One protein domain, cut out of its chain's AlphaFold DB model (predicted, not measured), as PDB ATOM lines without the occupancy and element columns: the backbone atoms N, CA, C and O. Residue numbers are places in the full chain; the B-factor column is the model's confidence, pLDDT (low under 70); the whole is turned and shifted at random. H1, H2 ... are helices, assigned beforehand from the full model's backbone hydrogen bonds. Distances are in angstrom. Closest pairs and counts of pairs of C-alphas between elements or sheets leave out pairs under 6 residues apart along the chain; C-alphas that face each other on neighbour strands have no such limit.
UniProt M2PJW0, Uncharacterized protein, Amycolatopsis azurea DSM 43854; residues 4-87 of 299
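AT A GLANCE: This is residues 4 to 87 of the 299 residues of an uncharacterized protein of Amycolatopsis azurea DSM 43854 (UniProt M2PJW0). The longest helix, H4, crosses one end of an up-and-down bundle, H1, H2 and H5, each running against the one before it in the chain; H3 packs on H1, H2 and H4. The printed part has 84 residues, with five named helices, H1 to H5 in chain order; the class is all helix. It is compact, radius of gyration of the C-alphas 11.6 A, spans 31 by 27 by 19 A.

HOW THE PARTS SIT: Start at H4, residues 56 to 72: its residues 65 to 69 touch residues 31 to 35 of H2, residues 21 to 35, the closest C-alphas being Ile 35 and Ala 69, 5.9 A apart. H2 touches H5, residues 74 to 85, at a shallow tilt of 20 degrees, opposite ways; the closest C-alphas, Ala 27 and Ala 83, are 6.6 A apart. Residues 11 to 15 of H1, residues 4 to 15, touch H3, residues 38 to 51; the closest C-alphas, Ala 15 and Ser 49, are 4.3 A apart. Every O i to N i+4 pair is within hydrogen-bond range in H1, H2, H3 and H4, and 7 of 8 in H5.

IN THESE COORDINATES: Find C-alpha 56 at (169.350, 157.518, 153.228); from there H4 runs 24.1 A to C-alpha 72. H5 ends at C-alpha 85, (153.995, 142.577, 143.928).

THE WHOLE: The printed part has no cut, and its four links between helices are tight. Look for pLDDT under 70 at residues 78, 82 to 83 and 85 to 87.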
ATOM      1  N   ARG A   4     165.958 146.864 147.225       79.19
ATOM      2  CA  ARG A   4     165.823 148.324 147.156       79.19
ATOM      3  C   ARG A   4     164.443 148.704 146.629       79.19
ATOM      4  O   ARG A   4     163.767 149.523 147.249       79.19
ATOM      5  N   ALA A   5     164.003 148.058 145.549       77.62
ATOM      6  CA  ALA A   5     162.674 148.271 144.983       77.62
ATOM      7  C   ALA A   5     161.558 147.967 146.001       77.62
ATOM      8  O   ALA A   5     160.583 148.712 146.093       77.62
ATOM      9  N   VAL A   6     161.728 146.926 146.826       82.38
ATOM     10  CA  VAL A   6     160.785 146.586 147.905       82.38
ATOM     11  C   VAL A   6     160.634 147.724 148.914       82.38
ATOM     12  O   VAL A   6     159.511 148.152 149.202       82.38
ATOM     13  N   VAL A   7     161.751 148.247 149.427       85.56
ATOM     14  CA  VAL A   7     161.731 149.344 150.407       85.56
ATOM     15  C   VAL A   7     161.109 150.603 149.799       85.56
ATOM     16  O   VAL A   7     160.344 151.294 150.474       85.56
ATOM     17  N   GLU A   8     161.364 150.887 148.523       83.75
ATOM     18  CA  GLU A   8     160.780 152.037 147.827       83.75
ATOM     19  C   GLU A   8     159.262 151.915 147.638       83.75
ATOM     20  O   GLU A   8     158.535 152.873 147.919       83.75
ATOM     21  N   VAL A   9     158.765 150.750 147.208       84.00
ATOM     22  CA  VAL A   9     157.323 150.504 147.027       84.00
ATOM     23  C   VAL A   9     156.587 150.642 148.354       84.00
ATOM     24  O   VAL A   9     155.599 151.378 148.436       84.00
ATOM     25  N   LEU A  10     157.087 149.994 149.409       84.88
ATOM     26  CA  LEU A  10     156.471 150.062 150.733       84.88
ATOM     27  C   LEU A  10     156.510 151.482 151.301       84.88
ATOM     28  O   LEU A  10     155.499 151.954 151.822       84.88
ATOM     29  N   SER A  11     157.626 152.198 151.144       86.44
ATOM     30  CA  SER A  11     157.746 153.589 151.604       86.44
ATOM     31  C   SER A  11     156.753 154.509 150.886       86.44
ATOM     32  O   SER A  11     156.035 155.275 151.528       86.44
ATOM     33  N   ARG A  12     156.623 154.374 149.560       83.62
ATOM     34  CA  ARG A  12     155.684 155.173 148.755       83.62
ATOM     35  C   ARG A  12     154.224 154.906 149.133       83.62
ATOM     36  O   ARG A  12     153.430 155.842 149.237       83.62
ATOM     37  N   ARG A  13     153.864 153.638 149.356       82.56
ATOM     38  CA  ARG A  13     152.507 153.231 149.766       82.56
ATOM     39  C   ARG A  13     152.182 153.603 151.210       82.56
ATOM     40  O   ARG A  13     151.030 153.872 151.523       82.56
ATOM     41  N   THR A  14     153.199 153.683 152.060       86.81
ATOM     42  CA  THR A  14     153.081 154.194 153.432       86.81
ATOM     43  C   THR A  14     152.796 155.698 153.452       86.81
ATOM     44  O   THR A  14     152.042 156.172 154.298       86.81
ATOM     45  N   ALA A  15     153.369 156.446 152.505       85.38
ATOM     46  CA  ALA A  15     153.143 157.882 152.355       85.38
ATOM     47  C   ALA A  15     151.780 158.228 151.739       85.38
ATOM     48  O   ALA A  15     151.199 159.267 152.041       85.38
ATOM     49  N   THR A  16     151.265 157.356 150.869       82.12
ATOM     50  CA  THR A  16     149.964 157.514 150.206       82.12
ATOM     51  C   THR A  16     149.045 156.338 150.548       82.12
ATOM     52  O   THR A  16     148.836 155.448 149.718       82.12
ATOM     53  N   PRO A  17     148.505 156.294 151.783       73.56
ATOM     54  CA  PRO A  17     147.656 155.193 152.218       73.56
ATOM     55  C   PRO A  17     146.369 155.150 151.382       73.56
ATOM     56  O   PRO A  17     145.477 155.983 151.516       73.56
ATOM     57  N   GLY A  18     146.303 154.172 150.477       75.19
ATOM     58  CA  GLY A  18     145.111 153.829 149.700       75.19
ATOM     59  C   GLY A  18     144.315 152.693 150.350       75.19
ATOM     60  O   GLY A  18     144.436 152.422 151.543       75.19
ATOM     61  N   LYS A  19     143.539 151.955 149.544       75.12
ATOM     62  CA  LYS A  19     142.808 150.751 150.000       75.12
ATOM     63  C   LYS A  19     143.732 149.623 150.490       75.12
ATOM     64  O   LYS A  19     143.279 148.722 151.188       75.12
ATOM     65  N   ASP A  20     145.022 149.720 150.182       74.12
ATOM     66  CA  ASP A  20     146.030 148.690 150.437       74.12
ATOM     67  C   ASP A  20     146.708 148.822 151.816       74.12
ATOM     68  O   ASP A  20     147.633 148.071 152.121       74.12
ATOM     69  N   GLY A  21     146.271 149.755 152.675       77.25
ATOM     70  CA  GLY A  21     146.938 150.056 153.952       77.25
ATOM     71  C   GLY A  21     147.168 148.832 154.852       77.25
ATOM     72  O   GLY A  21     148.238 148.676 155.426       77.25
ATOM     73  N   ARG A  22     146.216 147.891 154.895       77.38
ATOM     74  CA  ARG A  22     146.365 146.644 155.667       77.38
ATOM     75  C   ARG A  22     147.471 145.732 155.124       77.38
ATOM     76  O   ARG A  22     148.163 145.081 155.906       77.38
ATOM     77  N   ALA A  23     147.632 145.668 153.805       73.62
ATOM     78  CA  ALA A  23     148.662 144.858 153.160       73.62
ATOM     79  C   ALA A  23     150.056 145.475 153.364       73.62
ATOM     80  O   ALA A  23     150.996 144.761 153.707       73.62
ATOM     81  N   VAL A  24     150.164 146.806 153.277       80.94
ATOM     82  CA  VAL A  24     151.394 147.553 153.602       80.94
ATOM     83  C   VAL A  24     151.819 147.306 155.054       80.94
ATOM     84  O   VAL A  24     152.983 147.015 155.322       80.94
ATOM     85  N   ASP A  25     150.873 147.349 155.991       83.62
ATOM     86  CA  ASP A  25     151.140 147.118 157.414       83.62
ATOM     87  C   ASP A  25     151.579 145.681 157.703       83.62
ATOM     88  O   ASP A  25     152.492 145.453 158.499       83.62
ATOM     89  N   THR A  26     150.969 144.716 157.013       80.88
ATOM     90  CA  THR A  26     151.336 143.297 157.109       80.88
ATOM     91  C   THR A  26     152.751 143.061 156.576       80.88
ATOM     92  O   THR A  26     153.531 142.350 157.209       80.88
ATOM     93  N   ALA A  27     153.120 143.700 155.461       82.31
ATOM     94  CA  ALA A  27     154.465 143.608 154.901       82.31
ATOM     95  C   ALA A  27     155.522 144.207 155.844       82.31
ATOM     96  O   ALA A  27     156.556 143.585 156.085       82.31
ATOM     97  N   TRP A  28     155.248 145.371 156.447       86.56
ATOM     98  CA  TRP A  28     156.150 145.962 157.439       86.56
ATOM     99  C   TRP A  28     156.328 145.082 158.680       86.56
ATOM    100  O   TRP A  28     157.454 144.923 159.151       86.56
ATOM    101  N   ALA A  29     155.250 144.476 159.182       84.31
ATOM    102  CA  ALA A  29     155.320 143.549 160.309       84.31
ATOM    103  C   ALA A  29     156.145 142.294 159.975       84.31
ATOM    104  O   ALA A  29     156.980 141.873 160.775       84.31
ATOM    105  N   ALA A  30     155.968 141.730 158.775       82.56
ATOM    106  CA  ALA A  30     156.740 140.575 158.317       82.56
ATOM    107  C   ALA A  30     158.239 140.891 158.186       82.56
ATOM    108  O   ALA A  30     159.076 140.087 158.602       82.56
ATOM    109  N   ILE A  31     158.584 142.072 157.661       87.56
ATOM    110  CA  ILE A  31     159.974 142.540 157.589       87.56
ATOM    111  C   ILE A  31     160.565 142.647 158.996       87.56
ATOM    112  O   ILE A  31     161.613 142.058 159.247       87.56
ATOM    113  N   ALA A  32     159.882 143.336 159.914       88.00
ATOM    114  CA  ALA A  32     160.345 143.537 161.286       88.00
ATOM    115  C   ALA A  32     160.610 142.210 162.013       88.00
ATOM    116  O   ALA A  32     161.692 142.019 162.568       88.00
ATOM    117  N   ALA A  33     159.672 141.265 161.916       84.69
ATOM    118  CA  ALA A  33     159.801 139.943 162.521       84.69
ATOM    119  C   ALA A  33     160.977 139.135 161.949       84.69
ATOM    120  O   ALA A  33     161.599 138.357 162.673       84.69
ATOM    121  N   ARG A  34     161.300 139.293 160.655       87.00
ATOM    122  CA  ARG A  34     162.375 138.514 160.022       87.00
ATOM    123  C   ARG A  34     163.761 139.101 160.251       87.00
ATOM    124  O   ARG A  34     164.696 138.331 160.466       87.00
ATOM    125  N   ILE A  35     163.901 140.424 160.174       87.75
ATOM    126  CA  ILE A  35     165.199 141.084 160.373       87.75
ATOM    127  C   ILE A  35     165.542 141.245 161.862       87.75
ATOM    128  O   ILE A  35     166.707 141.433 162.187       87.75
ATOM    129  N   GLY A  36     164.548 141.148 162.756       87.56
ATOM    130  CA  GLY A  36     164.729 141.271 164.207       87.56
ATOM    131  C   GLY A  36     164.911 142.709 164.702       87.56
ATOM    132  O   GLY A  36     165.247 142.917 165.861       87.56
ATOM    133  N   GLU A  37     164.680 143.703 163.841       87.56
ATOM    134  CA  GLU A  37     164.948 145.125 164.091       87.56
ATOM    135  C   GLU A  37     163.660 145.955 164.013       87.56
ATOM    136  O   GLU A  37     163.480 146.817 163.146       87.56
ATOM    137  N   GLU A  38     162.729 145.704 164.939       89.31
ATOM    138  CA  GLU A  38     161.431 146.396 164.985       89.31
ATOM    139  C   GLU A  38     161.582 147.920 165.085       89.31
ATOM    140  O   GLU A  38     160.843 148.673 164.445       89.31
ATOM    141  N   SER A  39     162.584 148.388 165.838       90.25
ATOM    142  CA  SER A  39     162.830 149.818 166.037       90.25
ATOM    143  C   SER A  39     163.250 150.523 164.741       90.25
ATOM    144  O   SER A  39     162.820 151.649 164.485       90.25
ATOM    145  N   LEU A  40     164.060 149.867 163.903       90.94
ATOM    146  CA  LEU A  40     164.496 150.406 162.616       90.94
ATOM    147  C   LEU A  40     163.330 150.465 161.634       90.94
ATOM    148  O   LEU A  40     163.117 151.502 161.006       90.94
ATOM    149  N   VAL A  41     162.548 149.388 161.542       91.50
ATOM    150  CA  VAL A  41     161.374 149.340 160.660       91.50
ATOM    151  C   VAL A  41     160.355 150.406 161.051       91.50
ATOM    152  O   VAL A  41     159.851 151.119 160.182       91.50
ATOM    153  N   ALA A  42     160.098 150.587 162.351       91.06
ATOM    154  CA  ALA A  42     159.213 151.638 162.843       91.06
ATOM    155  C   ALA A  42     159.721 153.045 162.480       91.06
ATOM    156  O   ALA A  42     158.931 153.874 162.024       91.06
ATOM    157  N   ARG A  43     161.033 153.310 162.618       93.31
ATOM    158  CA  ARG A  43     161.643 154.589 162.202       93.31
ATOM    159  C   ARG A  43     161.491 154.829 160.702       93.31
ATOM    160  O   ARG A  43     161.000 155.887 160.316       93.31
ATOM    161  N   VAL A  44     161.842 153.848 159.870       91.12
ATOM    162  CA  VAL A  44     161.717 153.933 158.403       91.12
ATOM    163  C   VAL A  44     160.271 154.188 157.989       91.12
ATOM    164  O   VAL A  44     160.012 155.088 157.192       91.12
ATOM    165  N   ARG A  45     159.315 153.449 158.564       91.56
ATOM    166  CA  ARG A  45     157.883 153.620 158.291       91.56
ATOM    167  C   ARG A  45     157.402 155.018 158.687       91.56
ATOM    168  O   ARG A  45     156.725 155.671 157.900       91.56
ATOM    169  N   ALA A  46     157.785 155.504 159.868       90.94
ATOM    170  CA  ALA A  46     157.414 156.838 160.339       90.94
ATOM    171  C   ALA A  46     158.051 157.968 159.509       90.94
ATOM    172  O   ALA A  46     157.442 159.022 159.328       90.94
ATOM    173  N   GLU A  47     159.273 157.785 159.008       90.06
ATOM    174  CA  GLU A  47     159.892 158.714 158.056       90.06
ATOM    175  C   GLU A  47     159.158 158.688 156.713       90.06
ATOM    176  O   GLU A  47     158.736 159.737 156.238       90.06
ATOM    177  N   ALA A  48     158.888 157.505 156.159       88.00
ATOM    178  CA  ALA A  48     158.130 157.360 154.921       88.00
ATOM    179  C   ALA A  48     156.736 158.014 155.003       88.00
ATOM    180  O   ALA A  48     156.355 158.732 154.081       88.00
ATOM    181  N   SER A  49     156.006 157.850 156.114       89.06
ATOM    182  CA  SER A  49     154.716 158.525 156.333       89.06
ATOM    183  C   SER A  49     154.822 160.051 156.395       89.06
ATOM    184  O   SER A  49     153.883 160.732 156.000       89.06
ATOM    185  N   ARG A  50     155.931 160.602 156.912       88.81
ATOM    186  CA  ARG A  50     156.101 162.055 157.105       88.81
ATOM    187  C   ARG A  50     156.639 162.768 155.868       88.81
ATOM    188  O   ARG A  50     156.155 163.846 155.544       88.81
ATOM    189  N   SER A  51     157.651 162.204 155.211       85.25
ATOM    190  CA  SER A  51     158.395 162.852 154.119       85.25
ATOM    191  C   SER A  51     158.232 162.170 152.763       85.25
ATOM    192  O   SER A  51     158.825 162.614 151.784       85.25
ATOM    193  N   GLY A  52     157.474 161.077 152.675       78.69
ATOM    194  CA  GLY A  52     157.324 160.310 151.435       78.69
ATOM    195  C   GLY A  52     158.488 159.369 151.122       78.69
ATOM    196  O   GLY A  52     158.348 158.463 150.301       78.69
ATOM    197  N   ALA A  53     159.623 159.553 151.794       83.62
ATOM    198  CA  ALA A  53     160.804 158.715 151.682       83.62
ATOM    199  C   ALA A  53     161.569 158.686 153.017       83.62
ATOM    200  O   ALA A  53     161.669 159.730 153.675       83.62
ATOM    201  N   PRO A  54     162.118 157.526 153.415       88.44
ATOM    202  CA  PRO A  54     163.010 157.424 154.563       88.44
ATOM    203  C   PRO A  54     164.364 158.085 154.294       88.44
ATOM    204  O   PRO A  54     164.790 158.231 153.144       88.44
ATOM    205  N   SER A  55     165.058 158.465 155.367       91.31
ATOM    206  CA  SER A  55     166.418 158.999 155.280       91.31
ATOM    207  C   SER A  55     167.377 157.984 154.633       91.31
ATOM    208  O   SER A  55     167.207 156.777 154.833       91.31
ATOM    209  N   PRO A  56     168.414 158.429 153.889       90.56
ATOM    210  CA  PRO A  56     169.350 157.518 153.228       90.56
ATOM    211  C   PRO A  56     169.993 156.514 154.190       90.56
ATOM    212  O   PRO A  56     170.038 155.331 153.884       90.56
ATOM    213  N   ALA A  57     170.392 156.960 155.388       88.81
ATOM    214  CA  ALA A  57     171.005 156.096 156.395       88.81
ATOM    215  C   ALA A  57     170.065 154.966 156.856       88.81
ATOM    216  O   ALA A  57     170.444 153.799 156.814       88.81
ATOM    217  N   ASN A  58     168.823 155.289 157.238       90.31
ATOM    218  CA  ASN A  58     167.861 154.277 157.688       90.31
ATOM    219  C   ASN A  58     167.401 153.368 156.538       90.31
ATOM    220  O   ASN A  58     167.166 152.178 156.746       90.31
ATOM    221  N   ARG A  59     167.285 153.913 155.321       89.31
ATOM    222  CA  ARG A  59     166.943 153.149 154.118       89.31
ATOM    223  C   ARG A  59     168.029 152.136 153.773       89.31
ATOM    224  O   ARG A  59     167.715 150.973 153.546       89.31
ATOM    225  N   ASP A  60     169.280 152.575 153.710       88.81
ATOM    226  CA  ASP A  60     170.392 151.736 153.272       88.81
ATOM    227  C   ASP A  60     170.697 150.651 154.319       88.81
ATOM    228  O   ASP A  60     170.944 149.502 153.953       88.81
ATOM    229  N   GLU A  61     170.551 150.969 155.609       89.81
ATOM    230  CA  GLU A  61     170.646 149.985 156.692       89.81
ATOM    231  C   GLU A  61     169.527 148.936 156.627       89.81
ATOM    232  O   GLU A  61     169.784 147.735 156.736       89.81
ATOM    233  N   LEU A  62     168.283 149.357 156.367       90.88
ATOM    234  CA  LEU A  62     167.176 148.423 156.162       90.88
ATOM    235  C   LEU A  62     167.404 147.538 154.928       90.88
ATOM    236  O   LEU A  62     167.150 146.338 154.992       90.88
ATOM    237  N   ILE A  63     167.894 148.100 153.816       88.81
ATOM    238  CA  ILE A  63     168.219 147.337 152.602       88.81
ATOM    239  C   ILE A  63     169.293 146.289 152.900       88.81
ATOM    240  O   ILE A  63     169.154 145.145 152.471       88.81
ATOM    241  N   ARG A  64     170.339 146.655 153.648       92.19
ATOM    242  CA  ARG A  64     171.408 145.732 154.044       92.19
ATOM    243  C   ARG A  64     170.854 144.562 154.860       92.19
ATOM    244  O   ARG A  64     171.037 143.410 154.469       92.19
ATOM    245  N   LEU A  65     170.120 144.847 155.938       87.56
ATOM    246  CA  LEU A  65     169.537 143.826 156.819       87.56
ATOM    247  C   LEU A  65     168.515 142.941 156.098       87.56
ATOM    248  O   LEU A  65     168.475 141.726 156.295       87.56
ATOM    249  N   LEU A  66     167.701 143.535 155.229       86.25
ATOM    250  CA  LEU A  66     166.724 142.803 154.436       86.25
ATOM    251  C   LEU A  66     167.407 141.932 153.367       86.25
ATOM    252  O   LEU A  66     166.974 140.806 153.118       86.25
ATOM    253  N   GLY A  67     168.520 142.395 152.796       83.31
ATOM    254  CA  GLY A  67     169.398 141.601 151.933       83.31
ATOM    255  C   GLY A  67     169.989 140.389 152.655       83.31
ATOM    256  O   GLY A  67     169.909 139.271 152.155       83.31
ATOM    257  N   GLU A  68     170.498 140.574 153.873       85.31
ATOM    258  CA  GLU A  68     171.019 139.477 154.700       85.31
ATOM    259  C   GLU A  68     169.925 138.468 155.086       85.31
ATOM    260  O   GLU A  68     170.132 137.254 154.996       85.31
ATOM    261  N   ALA A  69     168.739 138.949 155.471       78.38
ATOM    262  CA  ALA A  69     167.609 138.096 155.832       78.38
ATOM    263  C   ALA A  69     167.081 137.282 154.638       78.38
ATOM    264  O   ALA A  69     166.758 136.104 154.790       78.38
ATOM    265  N   THR A  70     167.027 137.882 153.449       82.31
ATOM    266  CA  THR A  70     166.561 137.216 152.217       82.31
ATOM    267  C   THR A  70     167.589 136.242 151.651       82.31
ATOM    268  O   THR A  70     167.207 135.195 151.132       82.31
ATOM    269  N   ALA A  71     168.886 136.523 151.815       79.38
ATOM    270  CA  ALA A  71     169.953 135.577 151.496       79.38
ATOM    271  C   ALA A  71     169.935 134.356 152.431       79.38
ATOM    272  O   ALA A  71     170.157 133.229 151.989       79.38
ATOM    273  N   ARG A  72     169.637 134.566 153.722       84.06
ATOM    274  CA  ARG A  72     169.530 133.488 154.718       84.06
ATOM    275  C   ARG A  72     168.258 132.654 154.554       84.06
ATOM    276  O   ARG A  72     168.280 131.462 154.851       84.06
ATOM    277  N   ASP A  73     167.161 133.262 154.104       80.50
ATOM    278  CA  ASP A  73     165.879 132.587 153.906       80.50
ATOM    279  C   ASP A  73     165.238 132.885 152.535       80.50
ATOM    280  O   ASP A  73     164.478 133.850 152.373       80.50
ATOM    281  N   PRO A  74     165.445 131.985 151.557       78.81
ATOM    282  CA  PRO A  74     164.825 132.084 150.238       78.81
ATOM    283  C   PRO A  74     163.294 131.930 150.227       78.81
ATOM    284  O   PRO A  74     162.662 132.209 149.206       78.81
ATOM    285  N   ARG A  75     162.661 131.421 151.298       72.56
ATOM    286  CA  ARG A  75     161.187 131.387 151.400       72.56
ATOM    287  C   ARG A  75     160.659 132.772 151.744       72.56
ATOM    288  O   ARG A  75     159.833 133.286 151.002       72.56
ATOM    289  N   PHE A  76     161.247 133.416 152.748       80.50
ATOM    290  CA  PHE A  76     160.933 134.801 153.094       80.50
ATOM    291  C   PHE A  76     161.105 135.764 151.911       80.50
ATOM    292  O   PHE A  76     160.244 136.607 151.685       80.50
ATOM    293  N   ALA A  77     162.164 135.605 151.110       75.25
ATOM    294  CA  ALA A  77     162.351 136.414 149.904       75.25
ATOM    295  C   ALA A  77     161.184 136.278 148.905       75.25
ATOM    296  O   ALA A  77     160.778 137.261 148.296       75.25
ATOM    297  N   ARG A  78     160.627 135.071 148.743       69.62
ATOM    298  CA  ARG A  78     159.482 134.827 147.852       69.62
ATOM    299  C   ARG A  78     158.183 135.388 148.413       69.62
ATOM    300  O   ARG A  78     157.428 136.006 147.669       69.62
ATOM    301  N   ASP A  79     157.944 135.189 149.704       74.56
ATOM    302  CA  ASP A  79     156.735 135.680 150.368       74.56
ATOM    303  C   ASP A  79     156.695 137.216 150.358       74.56
ATOM    304  O   ASP A  79     155.648 137.820 150.127       74.56
ATOM    305  N   LEU A  80     157.858 137.852 150.532       75.69
ATOM    306  CA  LEU A  80     157.995 139.301 150.470       75.69
ATOM    307  C   LEU A  80     157.815 139.848 149.048       75.69
ATOM    308  O   LEU A  80     157.115 140.841 148.871       75.69
ATOM    309  N   ASP A  81     158.395 139.197 148.037       73.56
ATOM    310  CA  ASP A  81     158.213 139.573 146.627       73.56
ATOM    311  C   ASP A  81     156.738 139.471 146.206       73.56
ATOM    312  O   ASP A  81     156.208 140.374 145.560       73.56
ATOM    313  N   ALA A  82     156.034 138.425 146.656       69.06
ATOM    314  CA  ALA A  82     154.600 138.267 146.424       69.06
ATOM    315  C   ALA A  82     153.782 139.380 147.101       69.06
ATOM    316  O   ALA A  82     152.967 140.027 146.443       69.06
ATOM    317  N   ALA A  83     154.040 139.654 148.385       69.69
ATOM    318  CA  ALA A  83     153.337 140.696 149.135       69.69
ATOM    319  C   ALA A  83     153.556 142.099 148.542       69.69
ATOM    320  O   ALA A  83     152.641 142.919 148.508       69.69
ATOM    321  N   VAL A  84     154.762 142.387 148.051       72.38
ATOM    322  CA  VAL A  84     155.103 143.683 147.444       72.38
ATOM    323  C   VAL A  84     154.605 143.776 146.000       72.38
ATOM    324  O   VAL A  84     154.215 144.857 145.559       72.38
ATOM    325  N   GLY A  85     154.560 142.657 145.274       63.25
ATOM    326  CA  GLY A  85     153.995 142.577 143.928       63.25
ATOM    327  C   GLY A  85     152.522 142.989 143.871       63.25
ATOM    328  O   GLY A  85     152.111 143.640 142.913       63.25
ATOM    329  N   GLU A  86     151.747 142.701 144.920       64.56
ATOM    330  CA  GLU A  86     150.363 143.181 145.064       64.56
ATOM    331  C   GLU A  86     150.272 144.698 145.329       64.56
ATOM    332  O   GLU A  86     149.246 145.321 145.060       64.56
ATOM    333  N   LEU A  87     151.353 145.314 145.821       62.00
ATOM    334  CA  LEU A  87     151.417 146.723 146.220       62.00
ATOM    335  C   LEU A  87     152.029 147.641 145.149       62.00
ATOM    336  O   LEU A  87     151.891 148.866 145.242       62.00
TER     337      LEU A  87